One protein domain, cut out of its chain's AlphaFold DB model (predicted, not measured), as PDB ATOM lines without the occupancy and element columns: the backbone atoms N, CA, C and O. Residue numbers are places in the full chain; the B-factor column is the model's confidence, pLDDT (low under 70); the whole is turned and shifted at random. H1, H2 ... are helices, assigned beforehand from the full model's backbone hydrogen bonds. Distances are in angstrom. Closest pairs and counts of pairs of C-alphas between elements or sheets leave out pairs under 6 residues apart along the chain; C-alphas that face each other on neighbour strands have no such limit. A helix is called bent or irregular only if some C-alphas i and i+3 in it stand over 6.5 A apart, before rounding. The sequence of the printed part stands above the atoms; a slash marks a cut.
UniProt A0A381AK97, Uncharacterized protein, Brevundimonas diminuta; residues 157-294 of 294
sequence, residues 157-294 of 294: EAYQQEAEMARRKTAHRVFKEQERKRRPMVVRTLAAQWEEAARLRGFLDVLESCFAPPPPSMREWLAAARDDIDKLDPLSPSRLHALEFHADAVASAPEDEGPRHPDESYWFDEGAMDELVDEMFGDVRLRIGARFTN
ATOM      1  N   GLU A 157     -19.705 -12.709 -22.590       94.25
ATOM      2  CA  GLU A 157     -18.293 -12.648 -22.200       94.25
ATOM      3  C   GLU A 157     -18.023 -11.521 -21.203       94.25
ATOM      4  O   GLU A 157     -17.386 -11.756 -20.177       94.25
ATOM      5  N   ALA A 158     -18.547 -10.317 -21.456       94.81
ATOM      6  CA  ALA A 158     -18.420  -9.200 -20.522       94.81
ATOM      7  C   ALA A 158     -19.047  -9.528 -19.157       94.81
ATOM      8  O   ALA A 158     -18.428  -9.285 -18.123       94.81
ATOM      9  N   TYR A 159     -20.233 -10.144 -19.157       91.81
ATOM     10  CA  TYR A 159     -20.892 -10.606 -17.937       91.81
ATOM     11  C   TYR A 159     -20.054 -11.650 -17.194       91.81
ATOM     12  O   TYR A 159     -19.889 -11.554 -15.984       91.81
ATOM     13  N   GLN A 160     -19.487 -12.631 -17.903       92.12
ATOM     14  CA  GLN A 160     -18.638 -13.656 -17.292       92.12
ATOM     15  C   GLN A 160     -17.371 -13.058 -16.676       92.12
ATOM     16  O   GLN A 160     -16.994 -13.426 -15.568       92.12
ATOM     17  N   GLN A 161     -16.732 -12.103 -17.356       93.31
ATOM     18  CA  GLN A 161     -15.561 -11.408 -16.820       93.31
ATOM     19  C   GLN A 161     -15.907 -10.583 -15.574       93.31
ATOM     20  O   GLN A 161     -15.164 -10.608 -14.592       93.31
ATOM     21  N   GLU A 162     -17.035  -9.870 -15.590       91.69
ATOM     22  CA  GLU A 162     -17.518  -9.112 -14.436       91.69
ATOM     23  C   GLU A 162     -17.849 -10.033 -13.255       91.69
ATOM     24  O   GLU A 162     -17.387  -9.789 -12.138       91.69
ATOM     25  N   ALA A 163     -18.569 -11.128 -13.513       90.62
ATOM     26  CA  ALA A 163     -18.915 -12.131 -12.514       90.62
ATOM     27  C   ALA A 163     -17.665 -12.789 -11.912       90.62
ATOM     28  O   ALA A 163     -17.582 -12.940 -10.696       90.62
ATOM     29  N   GLU A 164     -16.659 -13.123 -12.722       91.31
ATOM     30  CA  GLU A 164     -15.395 -13.704 -12.253       91.31
ATOM     31  C   GLU A 164     -14.604 -12.721 -11.376       91.31
ATOM     32  O   GLU A 164     -14.147 -13.067 -10.282       91.31
ATOM     33  N   MET A 165     -14.491 -11.456 -11.795       91.00
ATOM     34  CA  MET A 165     -13.875 -10.418 -10.963       91.00
ATOM     35  C   MET A 165     -14.628 -10.232  -9.640       91.00
ATOM     36  O   MET A 165     -14.006 -10.088  -8.584       91.00
ATOM     37  N   ALA A 166     -15.961 -10.255  -9.675       90.88
ATOM     38  CA  ALA A 166     -16.798 -10.146  -8.489       90.88
ATOM     39  C   ALA A 166     -16.672 -11.367  -7.558       90.88
ATOM     40  O   ALA A 166     -16.598 -11.194  -6.337       90.88
ATOM     41  N   ARG A 167     -16.560 -12.584  -8.105       90.06
ATOM     42  CA  ARG A 167     -16.285 -13.813  -7.342       90.06
ATOM     43  C   ARG A 167     -14.962 -13.723  -6.600       90.06
ATOM     44  O   ARG A 167     -14.931 -13.930  -5.390       90.06
ATOM     45  N   ARG A 168     -13.888 -13.310  -7.276       89.81
ATOM     46  CA  ARG A 168     -12.566 -13.140  -6.648       89.81
ATOM     47  C   ARG A 168     -12.564 -12.093  -5.537       89.81
ATOM     48  O   ARG A 168     -11.922 -12.297  -4.505       89.81
ATOM     49  N   LYS A 169     -13.285 -10.980  -5.718       88.62
ATOM     50  CA  LYS A 169     -13.474  -9.964  -4.664       88.62
ATOM     51  C   LYS A 169     -14.236 -10.534  -3.467       88.62
ATOM     52  O   LYS A 169     -13.840 -10.319  -2.324       88.62
ATOM     53  N   THR A 170     -15.291 -11.301  -3.730       89.44
ATOM     54  CA  THR A 170     -16.085 -11.970  -2.691       89.44
ATOM     55  C   THR A 170     -15.235 -12.974  -1.913       89.44
ATOM     56  O   THR A 170     -15.233 -12.935  -0.685       89.44
ATOM     57  N   ALA A 171     -14.435 -13.794  -2.598       89.38
ATOM     58  CA  ALA A 171     -13.508 -14.734  -1.969       89.38
ATOM     59  C   ALA A 171     -12.493 -14.024  -1.055       89.38
ATOM     60  O   ALA A 171     -12.315 -14.426   0.094       89.38
ATOM     61  N   HIS A 172     -11.897 -12.909  -1.499       86.62
ATOM     62  CA  HIS A 172     -11.021 -12.090  -0.645       86.62
ATOM     63  C   HIS A 172     -11.727 -11.618   0.632       86.62
ATOM     64  O   HIS A 172     -11.151 -11.683   1.721       86.62
ATOM     65  N   ARG A 173     -12.978 -11.157   0.520       85.94
ATOM     66  CA  ARG A 173     -13.769 -10.731   1.680       85.94
ATOM     67  C   ARG A 173     -14.026 -11.883   2.644       85.94
ATOM     68  O   ARG A 173     -13.808 -11.726   3.846       85.94
ATOM     69  N   VAL A 174     -14.460 -13.034   2.131       88.00
ATOM     70  CA  VAL A 174     -14.708 -14.239   2.936       88.00
ATOM     71  C   VAL A 174     -13.443 -14.645   3.680       88.00
ATOM     72  O   VAL A 174     -13.479 -14.835   4.897       88.00
ATOM     73  N   PHE A 175     -12.310 -14.693   2.978       86.38
ATOM     74  CA  PHE A 175     -11.012 -14.978   3.574       86.38
ATOM     75  C   PHE A 175     -10.674 -13.988   4.699       86.38
ATOM     76  O   PHE A 175     -10.390 -14.406   5.822       86.38
ATOM     77  N   LYS A 176     -10.785 -12.676   4.452       83.62
ATOM     78  CA  LYS A 176     -10.508 -11.629   5.451       83.62
ATOM     79  C   LYS A 176     -11.406 -11.756   6.677       83.62
ATOM     80  O   LYS A 176     -10.942 -11.592   7.807       83.62
ATOM     81  N   GLU A 177     -12.686 -12.061   6.485       86.38
ATOM     82  CA  GLU A 177     -13.616 -12.261   7.592       86.38
ATOM     83  C   GLU A 177     -13.258 -13.509   8.414       86.38
ATOM     84  O   GLU A 177     -13.248 -13.448   9.649       86.38
ATOM     85  N   GLN A 178     -12.930 -14.620   7.751       86.25
ATOM     86  CA  GLN A 178     -12.495 -15.860   8.398       86.25
ATOM     87  C   GLN A 178     -11.194 -15.642   9.188       86.25
ATOM     88  O   GLN A 178     -11.111 -16.032  10.355       86.25
ATOM     89  N   GLU A 179     -10.223 -14.927   8.623       84.94
ATOM     90  CA  GLU A 179      -8.974 -14.581   9.308       84.94
ATOM     91  C   GLU A 179      -9.201 -13.604  10.466       84.94
ATOM     92  O   GLU A 179      -8.635 -13.779  11.545       84.94
ATOM     93  N   ARG A 180     -10.101 -12.623  10.319       84.19
ATOM     94  CA  ARG A 180     -10.499 -11.737  11.425       84.19
ATOM     95  C   ARG A 180     -11.098 -12.530  12.586       84.19
ATOM     96  O   ARG A 180     -10.786 -12.234  13.738       84.19
ATOM     97  N   LYS A 181     -11.927 -13.540  12.297       84.75
ATOM     98  CA  LYS A 181     -12.509 -14.441  13.308       84.75
ATOM     99  C   LYS A 181     -11.449 -15.335  13.962       84.75
ATOM    100  O   LYS A 181     -11.528 -15.579  15.163       84.75
ATOM    101  N   ARG A 182     -10.447 -15.796  13.206       83.00
ATOM    102  CA  ARG A 182      -9.352 -16.654  13.702       83.00
ATOM    103  C   ARG A 182      -8.263 -15.898  14.461       83.00
ATOM    104  O   ARG A 182      -7.641 -16.477  15.351       83.00
ATOM    105  N   ARG A 183      -8.053 -14.613  14.163       84.00
ATOM    106  CA  ARG A 183      -6.960 -13.788  14.707       84.00
ATOM    107  C   ARG A 183      -6.806 -13.874  16.232       84.00
ATOM    108  O   ARG A 183      -5.679 -14.086  16.673       84.00
ATOM    109  N   PRO A 184      -7.867 -13.768  17.060       85.19
ATOM    110  CA  PRO A 184      -7.706 -13.845  18.512       85.19
ATOM    111  C   PRO A 184      -7.153 -15.193  18.986       85.19
ATOM    112  O   PRO A 184      -6.370 -15.237  19.929       85.19
ATOM    113  N   MET A 185      -7.550 -16.289  18.333       85.38
ATOM    114  CA  MET A 185      -7.041 -17.625  18.641       85.38
ATOM    115  C   MET A 185      -5.567 -17.741  18.252       85.38
ATOM    116  O   MET A 185      -4.765 -18.157  19.078       85.38
ATOM    117  N   VAL A 186      -5.205 -17.302  17.041       84.94
ATOM    118  CA  VAL A 186      -3.814 -17.325  16.555       84.94
ATOM    119  C   VAL A 186      -2.897 -16.547  17.496       84.94
ATOM    120  O   VAL A 186      -1.894 -17.087  17.948       84.94
ATOM    121  N   VAL A 187      -3.266 -15.319  17.876       86.88
ATOM    122  CA  VAL A 187      -2.466 -14.492  18.800       86.88
ATOM    123  C   VAL A 187      -2.260 -15.183  20.151       86.88
ATOM    124  O   VAL A 187      -1.157 -15.153  20.687       86.88
ATOM    125  N   ARG A 188      -3.291 -15.844  20.694       87.38
ATOM    126  CA  ARG A 188      -3.169 -16.606  21.949       87.38
ATOM    127  C   ARG A 188      -2.220 -17.792  21.814       87.38
ATOM    128  O   ARG A 188      -1.410 -18.008  22.708       87.38
ATOM    129  N   THR A 189      -2.296 -18.530  20.708       88.00
ATOM    130  CA  THR A 189      -1.385 -19.649  20.433       88.00
ATOM    131  C   THR A 189       0.061 -19.173  20.324       88.00
ATOM    132  O   THR A 189       0.942 -19.761  20.945       88.00
ATOM    133  N   LEU A 190       0.308 -18.078  19.598       88.88
ATOM    134  CA  LEU A 190       1.641 -17.483  19.471       88.88
ATOM    135  C   LEU A 190       2.194 -17.042  20.827       88.88
ATOM    136  O   LEU A 190       3.337 -17.345  21.152       88.88
ATOM    137  N   ALA A 191       1.380 -16.368  21.640       91.81
ATOM    138  CA  ALA A 191       1.793 -15.950  22.975       91.81
ATOM    139  C   ALA A 191       2.190 -17.153  23.849       91.81
ATOM    140  O   ALA A 191       3.237 -17.121  24.491       91.81
ATOM    141  N   ALA A 192       1.407 -18.237  23.816       92.00
ATOM    142  CA  ALA A 192       1.718 -19.458  24.557       92.00
ATOM    143  C   ALA A 192       3.033 -20.116  24.091       92.00
ATOM    144  O   ALA A 192       3.847 -20.505  24.929       92.00
ATOM    145  N   GLN A 193       3.270 -20.193  22.776       91.38
ATOM    146  CA  GLN A 193       4.517 -20.730  22.207       91.38
ATOM    147  C   GLN A 193       5.736 -19.896  22.602       91.38
ATOM    148  O   GLN A 193       6.777 -20.440  22.964       91.38
ATOM    149  N   TRP A 194       5.598 -18.571  22.576       95.19
ATOM    150  CA  TRP A 194       6.647 -17.663  23.020       95.19
ATOM    151  C   TRP A 194       6.972 -17.842  24.512       95.19
ATOM    152  O   TRP A 194       8.144 -17.952  24.878       95.19
ATOM    153  N   GLU A 195       5.956 -17.934  25.377       96.56
ATOM    154  CA  GLU A 195       6.149 -18.189  26.813       96.56
ATOM    155  C   GLU A 195       6.840 -19.535  27.080       96.56
ATOM    156  O   GLU A 195       7.691 -19.648  27.967       96.56
ATOM    157  N   GLU A 196       6.475 -20.571  26.327       95.94
ATOM    158  CA  GLU A 196       7.105 -21.885  26.409       95.94
ATOM    159  C   GLU A 196       8.574 -21.842  25.984       95.94
ATOM    160  O   GLU A 196       9.435 -22.279  26.751       95.94
ATOM    161  N   ALA A 197       8.880 -21.236  24.835       96.00
ATOM    162  CA  ALA A 197      10.251 -21.055  24.372       96.00
ATOM    163  C   ALA A 197      11.099 -20.271  25.390       96.00
ATOM    164  O   ALA A 197      12.226 -20.665  25.697       96.00
ATOM    165  N   ALA A 198      10.550 -19.205  25.983       96.38
ATOM    166  CA  ALA A 198      11.226 -18.430  27.021       96.38
ATOM    167  C   ALA A 198      11.534 -19.273  28.275       96.38
ATOM    168  O   ALA A 198      12.654 -19.220  28.791       96.38
ATOM    169  N   ARG A 199      10.580 -20.096  28.738       97.94
ATOM    170  CA  ARG A 199      10.810 -21.041  29.849       97.94
ATOM    171  C   ARG A 199      11.903 -22.053  29.528       97.94
ATOM    172  O   ARG A 199      12.754 -22.299  30.380       97.94
ATOM    173  N   LEU A 200      11.884 -22.637  28.330       97.44
ATOM    174  CA  LEU A 200      12.867 -23.639  27.916       97.44
ATOM    175  C   LEU A 200      14.274 -23.040  27.826       97.44
ATOM    176  O   LEU A 200      15.212 -23.645  28.341       97.44
ATOM    177  N   ARG A 201      14.425 -21.829  27.273       96.50
ATOM    178  CA  ARG A 201      15.712 -21.108  27.275       96.50
ATOM    179  C   ARG A 201      16.222 -20.882  28.695       96.50
ATOM    180  O   ARG A 201      17.348 -21.258  28.994       96.50
ATOM    181  N   GLY A 202      15.365 -20.379  29.587       96.88
ATOM    182  CA  GLY A 202      15.726 -20.181  30.991       96.88
ATOM    183  C   GLY A 202      16.145 -21.481  31.691       96.88
ATOM    184  O   GLY A 202      17.100 -21.484  32.465       96.88
ATOM    185  N   PHE A 203      15.484 -22.602  31.391       97.38
ATOM    186  CA  PHE A 203      15.894 -23.916  31.889       97.38
ATOM    187  C   PHE A 203      17.269 -24.337  31.355       97.38
ATOM    188  O   PHE A 203      18.105 -24.775  32.146       97.38
ATOM    189  N   LEU A 204      17.527 -24.187  30.049       96.12
ATOM    190  CA  LEU A 204      18.830 -24.510  29.459       96.12
ATOM    191  C   LEU A 204      19.953 -23.646  30.040       96.12
ATOM    192  O   LEU A 204      21.035 -24.167  30.289       96.12
ATOM    193  N   ASP A 205      19.690 -22.368  30.312       95.62
ATOM    194  CA  ASP A 205      20.668 -21.459  30.914       95.62
ATOM    195  C   ASP A 205      21.007 -21.873  32.358       95.62
ATOM    196  O   ASP A 205      22.181 -21.930  32.741       95.62
ATOM    197  N   VAL A 206      19.998 -22.243  33.159       97.06
ATOM    198  CA  VAL A 206      20.213 -22.814  34.501       97.06
ATOM    199  C   VAL A 206      20.989 -24.127  34.405       97.06
ATOM    200  O   VAL A 206      21.943 -24.334  35.156       97.06
ATOM    201  N   LEU A 207      20.631 -25.000  33.465       94.00
ATOM    202  CA  LEU A 207      21.292 -26.285  33.268       94.00
ATOM    203  C   LEU A 207      22.763 -26.109  32.866       94.00
ATOM    204  O   LEU A 207      23.625 -26.764  33.441       94.00
ATOM    205  N   GLU A 208      23.067 -25.199  31.941       93.62
ATOM    206  CA  GLU A 208      24.435 -24.859  31.535       93.62
ATOM    207  C   GLU A 208      25.265 -24.347  32.724       93.62
ATOM    208  O   GLU A 208      26.418 -24.753  32.891       93.62
ATOM    209  N   SER A 209      24.660 -23.542  33.607       94.31
ATOM    210  CA  SER A 209      25.326 -23.038  34.815       94.31
ATOM    211  C   SER A 209      25.699 -24.142  35.816       94.31
ATOM    212  O   SER A 209      26.762 -24.074  36.434       94.31
ATOM    213  N   CYS A 210      24.887 -25.201  35.927       94.06
ATOM    214  CA  CYS A 210      25.157 -26.346  36.804       94.06
ATOM    215  C   CYS A 210      26.388 -27.161  36.379       94.06
ATOM    216  O   CYS A 210      26.969 -27.863  37.205       94.06
ATOM    217  N   PHE A 211      26.784 -27.084  35.106       90.06
ATOM    218  CA  PHE A 211      27.897 -27.852  34.553       90.06
ATOM    219  C   PHE A 211      29.119 -26.993  34.215       90.06
ATOM    220  O   PHE A 211      30.015 -27.509  33.569       90.06
ATOM    221  N   ALA A 212      29.196 -25.721  34.619       87.38
ATOM    222  CA  ALA A 212      30.238 -24.803  34.153       87.38
ATOM    223  C   ALA A 212      31.675 -25.187  34.616       87.38
ATOM    224  O   ALA A 212      31.948 -25.137  35.819       87.38
ATOM    225  N   PRO A 213      32.630 -25.490  33.695       86.69
ATOM    226  CA  PRO A 213      32.495 -25.516  32.231       86.69
ATOM    227  C   PRO A 213      31.897 -26.834  31.690       86.69
ATOM    228  O   PRO A 213      32.389 -27.913  32.038       86.69
ATOM    229  N   PRO A 214      30.886 -26.777  30.796       89.88
ATOM    230  CA  PRO A 214      30.162 -27.972  30.376       89.88
ATOM    231  C   PRO A 214      31.043 -28.902  29.526       89.88
ATOM    232  O   PRO A 214      31.818 -28.419  28.682       89.88
ATOM    233  N   PRO A 215      30.908 -30.235  29.693       94.19
ATOM    234  CA  PRO A 215      31.639 -31.206  28.888       94.19
ATOM    235  C   PRO A 215      31.233 -31.116  27.402       94.19
ATOM    236  O   PRO A 215      30.116 -30.692  27.098       94.19
ATOM    237  N   PRO A 216      32.103 -31.523  26.456       93.38
ATOM    238  CA  PRO A 216      31.860 -31.350  25.019       93.38
ATOM    239  C   PRO A 216      30.525 -31.923  24.522       93.38
ATOM    240  O   PRO A 216      29.800 -31.233  23.815       93.38
ATOM    241  N   SER A 217      30.153 -33.128  24.965       93.38
ATOM    242  CA  SER A 217      28.877 -33.764  24.605       93.38
ATOM    243  C   SER A 217      27.656 -32.973  25.083       93.38
ATOM    244  O   SER A 217      26.654 -32.887  24.380       93.38
ATOM    245  N   MET A 218      27.745 -32.348  26.261       93.38
ATOM    246  CA  MET A 218      26.686 -31.488  26.791       93.38
ATOM    247  C   MET A 218      26.574 -30.189  25.994       93.38
ATOM    248  O   MET A 218      25.475 -29.693  25.784       93.38
ATOM    249  N   ARG A 219      27.697 -29.645  25.517       93.94
ATOM    250  CA  ARG A 219      27.704 -28.432  24.690       93.94
ATOM    251  C   ARG A 219      27.020 -28.655  23.344       93.94
ATOM    252  O   ARG A 219      26.225 -27.819  22.929       93.94
ATOM    253  N   GLU A 220      27.312 -29.775  22.685       94.62
ATOM    254  CA  GLU A 220      26.647 -30.161  21.433       94.62
ATOM    255  C   GLU A 220      25.144 -30.354  21.645       94.62
ATOM    256  O   GLU A 220      24.336 -29.836  20.876       94.62
ATOM    257  N   TRP A 221      24.761 -31.022  22.737       96.44
ATOM    258  CA  TRP A 221      23.358 -31.215  23.086       96.44
ATOM    259  C   TRP A 221      22.632 -29.894  23.400       96.44
ATOM    260  O   TRP A 221      21.545 -29.664  22.879       96.44
ATOM    261  N   LEU A 222      23.240 -28.993  24.185       95.81
ATOM    262  CA  LEU A 222      22.683 -27.666  24.485       95.81
ATOM    263  C   LEU A 222      22.505 -26.819  23.216       95.81
ATOM    264  O   LEU A 222      21.519 -26.095  23.100       95.81
ATOM    265  N   ALA A 223      23.435 -26.911  22.261       94.94
ATOM    266  CA  ALA A 223      23.324 -26.219  20.980       94.94
ATOM    267  C   ALA A 223      22.149 -26.752  20.143       94.94
ATOM    268  O   ALA A 223      21.361 -25.958  19.635       94.94
ATOM    269  N   ALA A 224      21.990 -28.077  20.057       96.25
ATOM    270  CA  ALA A 224      20.853 -28.691  19.369       96.25
ATOM    271  C   ALA A 224      19.514 -28.331  20.038       96.25
ATOM    272  O   ALA A 224      18.571 -27.940  19.359       96.25
ATOM    273  N   ALA A 225      19.451 -28.370  21.373       96.38
ATOM    274  CA  ALA A 225      18.251 -27.994  22.117       96.38
ATOM    275  C   ALA A 225      17.867 -26.518  21.906       96.38
ATOM    276  O   ALA A 225      16.684 -26.199  21.810       96.38
ATOM    277  N   ARG A 226      18.848 -25.609  21.798       94.94
ATOM    278  CA  ARG A 226      18.600 -24.196  21.462       94.94
ATOM    279  C   ARG A 226      18.038 -24.032  20.046       94.94
ATOM    280  O   ARG A 226      17.068 -23.300  19.885       94.94
ATOM    281  N   ASP A 227      18.584 -24.747  19.061       93.69
ATOM    282  CA  ASP A 227      18.057 -24.750  17.686       93.69
ATOM    283  C   ASP A 227      16.607 -25.262  17.632       93.69
ATOM    284  O   ASP A 227      15.757 -24.689  16.951       93.69
ATOM    285  N   ASP A 228      16.285 -26.299  18.409       93.38
ATOM    286  CA  ASP A 228      14.916 -26.813  18.510       93.38
ATOM    287  C   ASP A 228      13.958 -25.818  19.186       93.38
ATOM    288  O   ASP A 228      12.822 -25.658  18.736       93.38
ATOM    289  N   ILE A 229      14.407 -25.082  20.207       94.31
ATOM    290  CA  ILE A 229      13.600 -24.019  20.830       94.31
ATOM    291  C   ILE A 229      13.385 -22.842  19.868       94.31
ATOM    292  O   ILE A 229      12.294 -22.274  19.836       94.31
ATOM    293  N   ASP A 230      14.373 -22.484  19.048       90.81
ATOM    294  CA  ASP A 230      14.217 -21.420  18.048       90.81
ATOM    295  C   ASP A 230      13.211 -21.798  16.949       90.81
ATOM    296  O   ASP A 230      12.540 -20.923  16.390       90.81
ATOM    297  N   LYS A 231      13.022 -23.095  16.680       89.00
ATOM    298  CA  LYS A 231      11.920 -23.585  15.834       89.00
ATOM    299  C   LYS A 231      10.557 -23.448  16.513       89.00
ATOM    300  O   LYS A 231       9.562 -23.357  15.800       89.00
ATOM    301  N   LEU A 232      10.479 -23.412  17.844       88.81
ATOM    302  CA  LEU A 232       9.233 -23.203  18.596       88.81
ATOM    303  C   LEU A 232       8.890 -21.713  18.766       88.81
ATOM    304  O   LEU A 232       7.714 -21.350  18.741       88.81
ATOM    305  N   ASP A 233       9.895 -20.851  18.922       91.69
ATOM    306  CA  ASP A 233       9.689 -19.428  19.197       91.69
ATOM    307  C   ASP A 233       9.093 -18.690  17.983       91.69
ATOM    308  O   ASP A 233       9.763 -18.558  16.955       91.69
ATOM    309  N   PRO A 234       7.869 -18.142  18.076       88.75
ATOM    310  CA  PRO A 234       7.274 -17.385  16.977       88.75
ATOM    311  C   PRO A 234       8.044 -16.103  16.628       88.75
ATOM    312  O   PRO A 234       7.866 -15.588  15.526       88.75
ATOM    313  N   LEU A 235       8.884 -15.589  17.531       91.19
ATOM    314  CA  LEU A 235       9.713 -14.401  17.310       91.19
ATOM    315  C   LEU A 235      11.114 -14.727  16.778       91.19
ATOM    316  O   LEU A 235      11.920 -13.814  16.589       91.19
ATOM    317  N   SER A 236      11.426 -16.000  16.514       88.81
ATOM    318  CA  SER A 236      12.684 -16.349  15.859       88.81
ATOM    319  C   SER A 236      12.715 -15.821  14.416       88.81
ATOM    320  O   SER A 236      11.665 -15.716  13.773       88.81
ATOM    321  N   PRO A 237      13.896 -15.507  13.845       84.69
ATOM    322  CA  PRO A 237      13.992 -14.936  12.498       84.69
ATOM    323  C   PRO A 237      13.285 -15.762  11.411       84.69
ATOM    324  O   PRO A 237      12.692 -15.208  10.486       84.69
ATOM    325  N   SER A 238      13.314 -17.092  11.530       77.88
ATOM    326  CA  SER A 238      12.685 -18.009  10.573       77.88
ATOM    327  C   SER A 238      11.153 -18.015  10.659       77.88
ATOM    328  O   SER A 238      10.484 -18.268   9.652       77.88
ATOM    329  N   ARG A 239      10.580 -17.720  11.835       82.81
ATOM    330  CA  ARG A 239       9.127 -17.691  12.069       82.81
ATOM    331  C   ARG A 239       8.529 -16.298  11.950       82.81
ATOM    332  O   ARG A 239       7.403 -16.179  11.464       82.81
ATOM    333  N   LEU A 240       9.298 -15.262  12.266       85.94
ATOM    334  CA  LEU A 240       8.889 -13.872  12.104       85.94
ATOM    335  C   LEU A 240       8.546 -13.556  10.641       85.94
ATOM    336  O   LEU A 240       7.469 -13.038  10.366       85.94
ATOM    337  N   HIS A 241       9.374 -14.003   9.692       80.06
ATOM    338  CA  HIS A 241       9.095 -13.839   8.260       80.06
ATOM    339  C   HIS A 241       7.782 -14.525   7.823       80.06
ATOM    340  O   HIS A 241       7.104 -14.079   6.896       80.06
ATOM    341  N   ALA A 242       7.394 -15.636   8.459       77.69
ATOM    342  CA  ALA A 242       6.123 -16.300   8.159       77.69
ATOM    343  C   ALA A 242       4.920 -15.511   8.706       77.69
ATOM    344  O   ALA A 242       3.868 -15.482   8.065       77.69
ATOM    345  N   LEU A 243       5.081 -14.860   9.864       81.56
ATOM    346  CA  LEU A 243       4.075 -13.974  10.455       81.56
ATOM    347  C   LEU A 243       3.902 -12.685   9.649       81.56
ATOM    348  O   LEU A 243       2.769 -12.275   9.419       81.56
ATOM    349  N   GLU A 244       4.997 -12.080   9.185       83.44
ATOM    350  CA  GLU A 244       4.969 -10.890   8.323       83.44
ATOM    351  C   GLU A 244       4.221 -11.170   7.018       83.44
ATOM    352  O   GLU A 244       3.270 -10.467   6.689       83.44
ATOM    353  N   PHE A 245       4.548 -12.276   6.342       77.31
ATOM    354  CA  PHE A 245       3.849 -12.690   5.124       77.31
ATOM    355  C   PHE A 245       2.334 -12.861   5.334       77.31
ATOM    356  O   PHE A 245       1.534 -12.502   4.470       77.31
ATOM    357  N   HIS A 246       1.915 -13.402   6.484       75.81
ATOM    358  CA  HIS A 246       0.492 -13.516   6.816       75.81
ATOM    359  C   HIS A 246      -0.153 -12.159   7.092       75.81
ATOM    360  O   HIS A 246      -1.248 -11.892   6.592       75.81
ATOM    361  N   ALA A 247       0.517 -11.306   7.867       82.31
ATOM    362  CA  ALA A 247       0.034  -9.966   8.163       82.31
ATOM    363  C   ALA A 247      -0.182  -9.169   6.868       82.31
ATOM    364  O   ALA A 247      -1.249  -8.576   6.697       82.31
ATOM    365  N   ASP A 248       0.760  -9.258   5.929       80.69
ATOM    366  CA  ASP A 248       0.682  -8.626   4.613       80.69
ATOM    367  C   ASP A 248      -0.451  -9.203   3.759       80.69
ATOM    368  O   ASP A 248      -1.199  -8.442   3.139       80.69
ATOM    369  N   ALA A 249      -0.646 -10.527   3.760       72.56
ATOM    370  CA  ALA A 249      -1.739 -11.174   3.031       72.56
ATOM    371  C   ALA A 249      -3.124 -10.730   3.539       72.56
ATOM    372  O   ALA A 249      -4.052 -10.539   2.754       72.56
ATOM    373  N   VAL A 250      -3.270 -10.526   4.852       74.19
ATOM    374  CA  VAL A 250      -4.522 -10.045   5.458       74.19
ATOM    375  C   VAL A 250      -4.705  -8.531   5.274       74.19
ATOM    376  O   VAL A 250      -5.842  -8.063   5.158       74.19
ATOM    377  N   ALA A 251      -3.613  -7.761   5.250       77.31
ATOM    378  CA  ALA A 251      -3.631  -6.306   5.091       77.31
ATOM    379  C   ALA A 251      -3.831  -5.854   3.635       77.31
ATOM    380  O   ALA A 251      -4.504  -4.854   3.404       77.31
ATOM    381  N   SER A 252      -3.311  -6.600   2.656       68.69
ATOM    382  CA  SER A 252      -3.355  -6.243   1.224       68.69
ATOM    383  C   SER A 252      -4.738  -6.399   0.575       68.69
ATOM    384  O   SER A 252      -4.911  -6.087  -0.602       68.69
ATOM    385  N   ALA A 253      -5.739  -6.884   1.312       61.03
ATOM    386  CA  ALA A 253      -7.098  -7.021   0.804       61.03
ATOM    387  C   ALA A 253      -7.781  -5.639   0.681       61.03
ATOM    388  O   ALA A 253      -7.798  -4.896   1.670       61.03
ATOM    389  N   PRO A 254      -8.393  -5.309  -0.476       61.28
ATOM    390  CA  PRO A 254      -8.976  -3.990  -0.730       61.28
ATOM    391  C   PRO A 254      -9.992  -3.589   0.352       61.28
ATOM    392  O   PRO A 254     -10.807  -4.404   0.783       61.28
ATOM    393  N   GLU A 255      -9.916  -2.340   0.825       63.53
ATOM    394  CA  GLU A 255     -10.820  -1.798   1.855       63.53
ATOM    395  C   GLU A 255     -12.201  -1.425   1.304       63.53
ATOM    396  O   GLU A 255     -13.185  -1.467   2.043       63.53
ATOM    397  N   ASP A 256     -12.281  -1.097   0.013       64.69
ATOM    398  CA  ASP A 256     -13.538  -0.825  -0.674       64.69
ATOM    399  C   ASP A 256     -14.062  -2.111  -1.320       64.69
ATOM    400  O   ASP A 256     -13.618  -2.544  -2.389       64.69
ATOM    401  N   GLU A 257     -14.991  -2.755  -0.621       64.81
ATOM    402  CA  GLU A 257     -15.613  -4.004  -1.058       64.81
ATOM    403  C   GLU A 257     -16.690  -3.787  -2.132       64.81
ATOM    404  O   GLU A 257     -17.210  -4.767  -2.672       64.81
ATOM    405  N   GLY A 258     -17.003  -2.527  -2.471       69.38
ATOM    406  CA  GLY A 258     -18.023  -2.173  -3.449       69.38
ATOM    407  C   GLY A 258     -19.419  -2.734  -3.123       69.38
ATOM    408  O   GLY A 258     -19.660  -3.325  -2.065       69.38
ATOM    409  N   PRO A 259     -20.394  -2.540  -4.024       77.56
ATOM    410  CA  PRO A 259     -21.682  -3.208  -3.912       77.56
ATOM    411  C   PRO A 259     -21.522  -4.724  -4.099       77.56
ATOM    412  O   PRO A 259     -20.725  -5.191  -4.912       77.56
ATOM    413  N   ARG A 260     -22.322  -5.496  -3.355       83.56
ATOM    414  CA  ARG A 260     -22.403  -6.953  -3.511       83.56
ATOM    415  C   ARG A 260     -22.927  -7.313  -4.895       83.56
ATOM    416  O   ARG A 260     -23.860  -6.676  -5.388       83.56
ATOM    417  N   HIS A 261     -22.347  -8.346  -5.495       87.06
ATOM    418  CA  HIS A 261     -22.850  -8.875  -6.756       87.06
ATOM    419  C   HIS A 261     -24.219  -9.537  -6.517       87.06
ATOM    420  O   HIS A 261     -24.383 -10.209  -5.497       87.06
ATOM    421  N   PRO A 262     -25.209  -9.378  -7.415       89.38
ATOM    422  CA  PRO A 262     -26.538  -9.964  -7.226       89.38
ATOM    423  C   PRO A 262     -26.508 -11.491  -7.056       89.38
ATOM    424  O   PRO A 262     -27.287 -12.028  -6.276       89.38
ATOM    425  N   ASP A 263     -25.567 -12.173  -7.715       90.38
ATOM    426  CA  ASP A 263     -25.414 -13.637  -7.644       90.38
ATOM    427  C   ASP A 263     -24.590 -14.124  -6.444       90.38
ATOM    428  O   ASP A 263     -24.314 -15.316  -6.321       90.38
ATOM    429  N   GLU A 264     -24.160 -13.228  -5.555       88.69
ATOM    430  CA  GLU A 264     -23.279 -13.597  -4.449       88.69
ATOM    431  C   GLU A 264     -23.892 -14.683  -3.552       88.69
ATOM    432  O   GLU A 264     -23.203 -15.634  -3.189       88.69
ATOM    433  N   SER A 265     -25.191 -14.588  -3.237       89.06
ATOM    434  CA  SER A 265     -25.886 -15.604  -2.434       89.06
ATOM    435  C   SER A 265     -25.851 -16.980  -3.092       89.06
ATOM    436  O   SER A 265     -25.592 -17.971  -2.421       89.06
ATOM    437  N   TYR A 266     -26.029 -17.028  -4.415       90.88
ATOM    438  CA  TYR A 266     -25.983 -18.272  -5.176       90.88
ATOM    439  C   TYR A 266     -24.601 -18.937  -5.088       90.88
ATOM    440  O   TYR A 266     -24.507 -20.148  -4.922       90.88
ATOM    441  N   TRP A 267     -23.514 -18.159  -5.125       91.69
ATOM    442  CA  TRP A 267     -22.162 -18.718  -5.011       91.69
ATOM    443  C   TRP A 267     -21.857 -19.305  -3.630       91.69
ATOM    444  O   TRP A 267     -21.069 -20.244  -3.531       91.69
ATOM    445  N   PHE A 268     -22.452 -18.749  -2.571       88.31
ATOM    446  CA  PHE A 268     -22.358 -19.328  -1.232       88.31
ATOM    447  C   PHE A 268     -23.167 -20.618  -1.116       88.31
ATOM    448  O   PHE A 268     -22.660 -21.590  -0.562       88.31
ATOM    449  N   ASP A 269     -24.386 -20.636  -1.656       91.69
ATOM    450  CA  ASP A 269     -25.268 -21.805  -1.594       91.69
ATOM    451  C   ASP A 269     -24.678 -23.018  -2.340       91.69
ATOM    452  O   ASP A 269     -24.819 -24.151  -1.884       91.69
ATOM    453  N   GLU A 270     -23.959 -22.785  -3.442       91.06
ATOM    454  CA  GLU A 270     -23.250 -23.824  -4.212       91.06
ATOM    455  C   GLU A 270     -21.895 -24.233  -3.598       91.06
ATOM    456  O   GLU A 270     -21.206 -25.092  -4.140       91.06
ATOM    457  N   GLY A 271     -21.452 -23.602  -2.502       88.00
ATOM    458  CA  GLY A 271     -20.140 -23.871  -1.889       88.00
ATOM    459  C   GLY A 271     -18.929 -23.374  -2.696       88.00
ATOM    460  O   GLY A 271     -17.792 -23.499  -2.241       88.00
ATOM    461  N   ALA A 272     -19.149 -22.735  -3.849       86.88
ATOM    462  CA  ALA A 272     -18.097 -22.271  -4.756       86.88
ATOM    463  C   ALA A 272     -17.129 -21.263  -4.106       86.88
ATOM    464  O   ALA A 272     -15.981 -21.130  -4.525       86.88
ATOM    465  N   MET A 273     -17.583 -20.530  -3.084       89.81
ATOM    466  CA  MET A 273     -16.737 -19.572  -2.366       89.81
ATOM    467  C   MET A 273     -15.690 -20.246  -1.478       89.81
ATOM    468  O   MET A 273     -14.580 -19.728  -1.380       89.81
ATOM    469  N   ASP A 274     -16.005 -21.379  -0.851       86.88
ATOM    470  CA  ASP A 274     -15.045 -22.074   0.011       86.88
ATOM    471  C   ASP A 274     -13.932 -22.723  -0.822       86.88
ATOM    472  O   ASP A 274     -12.758 -22.594  -0.470       86.88
ATOM    473  N   GLU A 275     -14.287 -23.332  -1.959       89.50
ATOM    474  CA  GLU A 275     -13.324 -23.885  -2.921       89.50
ATOM    475  C   GLU A 275     -12.406 -22.797  -3.485       89.50
ATOM    476  O   GLU A 275     -11.186 -22.943  -3.457       89.50
ATOM    477  N   LEU A 276     -12.972 -21.667  -3.920       88.62
ATOM    478  CA  LEU A 276     -12.188 -20.567  -4.481       88.62
ATOM    479  C   LEU A 276     -11.279 -19.910  -3.430       88.62
ATOM    480  O   LEU A 276     -10.156 -19.513  -3.735       88.62
ATOM    481  N   VAL A 277     -11.731 -19.795  -2.176       87.19
ATOM    482  CA  VAL A 277     -10.882 -19.313  -1.075       87.19
ATOM    483  C   VAL A 277      -9.719 -20.271  -0.823       87.19
ATOM    484  O   VAL A 277      -8.610 -19.808  -0.552       87.19
ATOM    485  N   ASP A 278      -9.943 -21.582  -0.898       87.62
ATOM    486  CA  ASP A 278      -8.875 -22.568  -0.732       87.62
ATOM    487  C   ASP A 278      -7.905 -22.576  -1.923       87.62
ATOM    488  O   ASP A 278      -6.695 -22.585  -1.723       87.62
ATOM    489  N   GLU A 279      -8.403 -22.442  -3.152       89.69
ATOM    490  CA  GLU A 279      -7.562 -22.291  -4.344       89.69
ATOM    491  C   GLU A 279      -6.670 -21.043  -4.251       89.69
ATOM    492  O   GLU A 279      -5.468 -21.097  -4.511       89.69
ATOM    493  N   MET A 280      -7.242 -19.907  -3.842       85.19
ATOM    494  CA  MET A 280      -6.526 -18.631  -3.802       85.19
ATOM    495  C   MET A 280      -5.607 -18.482  -2.583       85.19
ATOM    496  O   MET A 280      -4.569 -17.824  -2.674       85.19
ATOM    497  N   PHE A 281      -5.986 -19.045  -1.432       84.06
ATOM    498  CA  PHE A 281      -5.326 -18.786  -0.143       84.06
ATOM    499  C   PHE A 281      -4.938 -20.050   0.636       84.06
ATOM    500  O   PHE A 281      -4.449 -19.944   1.767       84.06
ATOM    501  N   GLY A 282      -5.112 -21.241   0.065       80.69
ATOM    502  CA  GLY A 282      -4.772 -22.520   0.695       80.69
ATOM    503  C   GLY A 282      -3.304 -22.584   1.114       80.69
ATOM    504  O   GLY A 282      -2.994 -22.933   2.252       80.69
ATOM    505  N   ASP A 283      -2.395 -22.102   0.267       76.81
ATOM    506  CA  ASP A 283      -0.962 -22.025   0.579       76.81
ATOM    507  C   ASP A 283      -0.653 -21.110   1.773       76.81
ATOM    508  O   ASP A 283       0.224 -21.408   2.591       76.81
ATOM    509  N   VAL A 284      -1.391 -20.003   1.905       72.25
ATOM    510  CA  VAL A 284      -1.264 -19.084   3.045       72.25
ATOM    511  C   VAL A 284      -1.695 -19.800   4.326       72.25
ATOM    512  O   VAL A 284      -0.997 -19.733   5.340       72.25
ATOM    513  N   ARG A 285      -2.799 -20.558   4.270       67.81
ATOM    514  CA  ARG A 285      -3.295 -21.355   5.402       67.81
ATOM    515  C   ARG A 285      -2.352 -22.480   5.788       67.81
ATOM    516  O   ARG A 285      -2.105 -22.661   6.976       67.81
ATOM    517  N   LEU A 286      -1.815 -23.220   4.821       68.38
ATOM    518  CA  LEU A 286      -0.922 -24.351   5.076       68.38
ATOM    519  C   LEU A 286       0.377 -23.905   5.746       68.38
ATOM    520  O   LEU A 286       0.835 -24.556   6.684       68.38
ATOM    521  N   ARG A 287       0.938 -22.760   5.344       65.62
ATOM    522  CA  ARG A 287       2.160 -22.215   5.959       65.62
ATOM    523  C   ARG A 287       1.976 -21.806   7.420       65.62
ATOM    524  O   ARG A 287       2.956 -21.810   8.160       65.62
ATOM    525  N   ILE A 288       0.747 -21.502   7.842       60.66
ATOM    526  CA  ILE A 288       0.419 -21.131   9.226       60.66
ATOM    527  C   ILE A 288      -0.049 -22.356  10.018       60.66
ATOM    528  O   ILE A 288       0.426 -22.614  11.115       60.66
ATOM    529  N   GLY A 289      -0.938 -23.173   9.460       56.66
ATOM    530  CA  GLY A 289      -1.380 -24.406  10.108       56.66
ATOM    531  C   GLY A 289      -0.200 -25.331  10.400       56.66
ATOM    532  O   GLY A 289       0.058 -25.659  11.550       56.66
ATOM    533  N   ALA A 290       0.602 -25.658   9.385       55.62
ATOM    534  CA  ALA A 290       1.680 -26.636   9.529       55.62
ATOM    535  C   ALA A 290       2.863 -26.164  10.394       55.62
ATOM    536  O   ALA A 290       3.611 -27.002  10.891       55.62
ATOM    537  N   ARG A 291       3.059 -24.847  10.569       52.91
ATOM    538  CA  ARG A 291       4.188 -24.293  11.343       52.91
ATOM    539  C   ARG A 291       3.825 -23.844  12.753       52.91
ATOM    540  O   ARG A 291       4.733 -23.577  13.528       52.91
ATOM    541  N   PHE A 292       2.536 -23.730  13.077       50.91
ATOM    542  CA  PHE A 292       2.082 -23.234  14.379       50.91
ATOM    543  C   PHE A 292       1.256 -24.254  15.179       50.91
ATOM    544  O   PHE A 292       0.917 -23.951  16.320       50.91
ATOM    545  N   THR A 293       0.940 -25.438  14.639       47.03
ATOM    546  CA  THR A 293       0.246 -26.513  15.384       47.03
ATOM    547  C   THR A 293       1.093 -27.758  15.659       47.03
ATOM    548  O   THR A 293       0.557 -28.703  16.230       47.03
ATOM    549  N   ASN A 294       2.367 -27.770  15.260       38.56
ATOM    550  CA  ASN A 294       3.335 -28.823  15.592       38.56
ATOM    551  C   ASN A 294       4.416 -28.285  16.520       38.56
ATOM    552  O   ASN A 294       4.820 -27.118  16.308       38.56
TER     553      ASN A 294
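Overview. This is residues 157 to 294 of the 294 residues of an uncharacterized protein of Brevundimonas diminuta (UniProt A0A381AK97). A thin rod of helices lies along the bent H1; H2 folds back on its second arm as a hairpin, H3 continues that way, and H5 crosses H1's first arm and packs on H3. The printed part has 138 residues with five helices, H1 to H5, class all helix. It is extended, radius of gyration of the C-alphas 22.2 A, spanning 75 by 24 by 23 A.

Along the chain. By hydrogen bonds H1, residues 157 to 210, is one helix but bent, C-alphas 181 and 184 being 7.1 A apart: H1a, 157 to 181, is 36.0 A long and H1b, 184 to 210, is 39.6 A; H1a begins at C-alpha 157 (-18.293, -12.648, -22.200). H2 is 216 to 232, 24.9 A; H3 237 to 251, 21.0 A; H4 264 to 269. H5, 272 to 292, one helix by hydrogen bonds, is bent, C-alphas 280 and 283 being 7.9 A apart: its arms are H5a, 272 to 280, and H5b, 283 to 292, which ends at C-alpha 292 (2.082, -23.234, 14.379).

Arrangement. H1b and H2, a hairpin, touch at a shallow tilt of 11 degrees, opposite ways; closest C-alphas Ala 197 and Ile 229, 5.7 A. H1a, with residues 167 to 175 alone, touches H5a, about perpendicular at 78 degrees; closest C-alphas Ala 171 and Val 277, 5.4 A. H3 touches H5b; closest C-alphas His 246 and Val 284, 7.0 A. H4 is close to but not clearly touching H5a; closest C-alphas Trp 267 and Met 273, 6.1 A. O i to N i+4 pairs are within hydrogen-bond range throughout H1a, H1b, H2, H4 and H5a, 9 of 11 in H3, 4 of 6 in H5b.

Size, cuts and confidence. The farthest C-alphas, Glu 157 and Pro 213, are 75.5 A apart. The printed part has no cut; H3 to H4 is a long link. Residues 252 to 258 and 285 to 294 have pLDDT under 70.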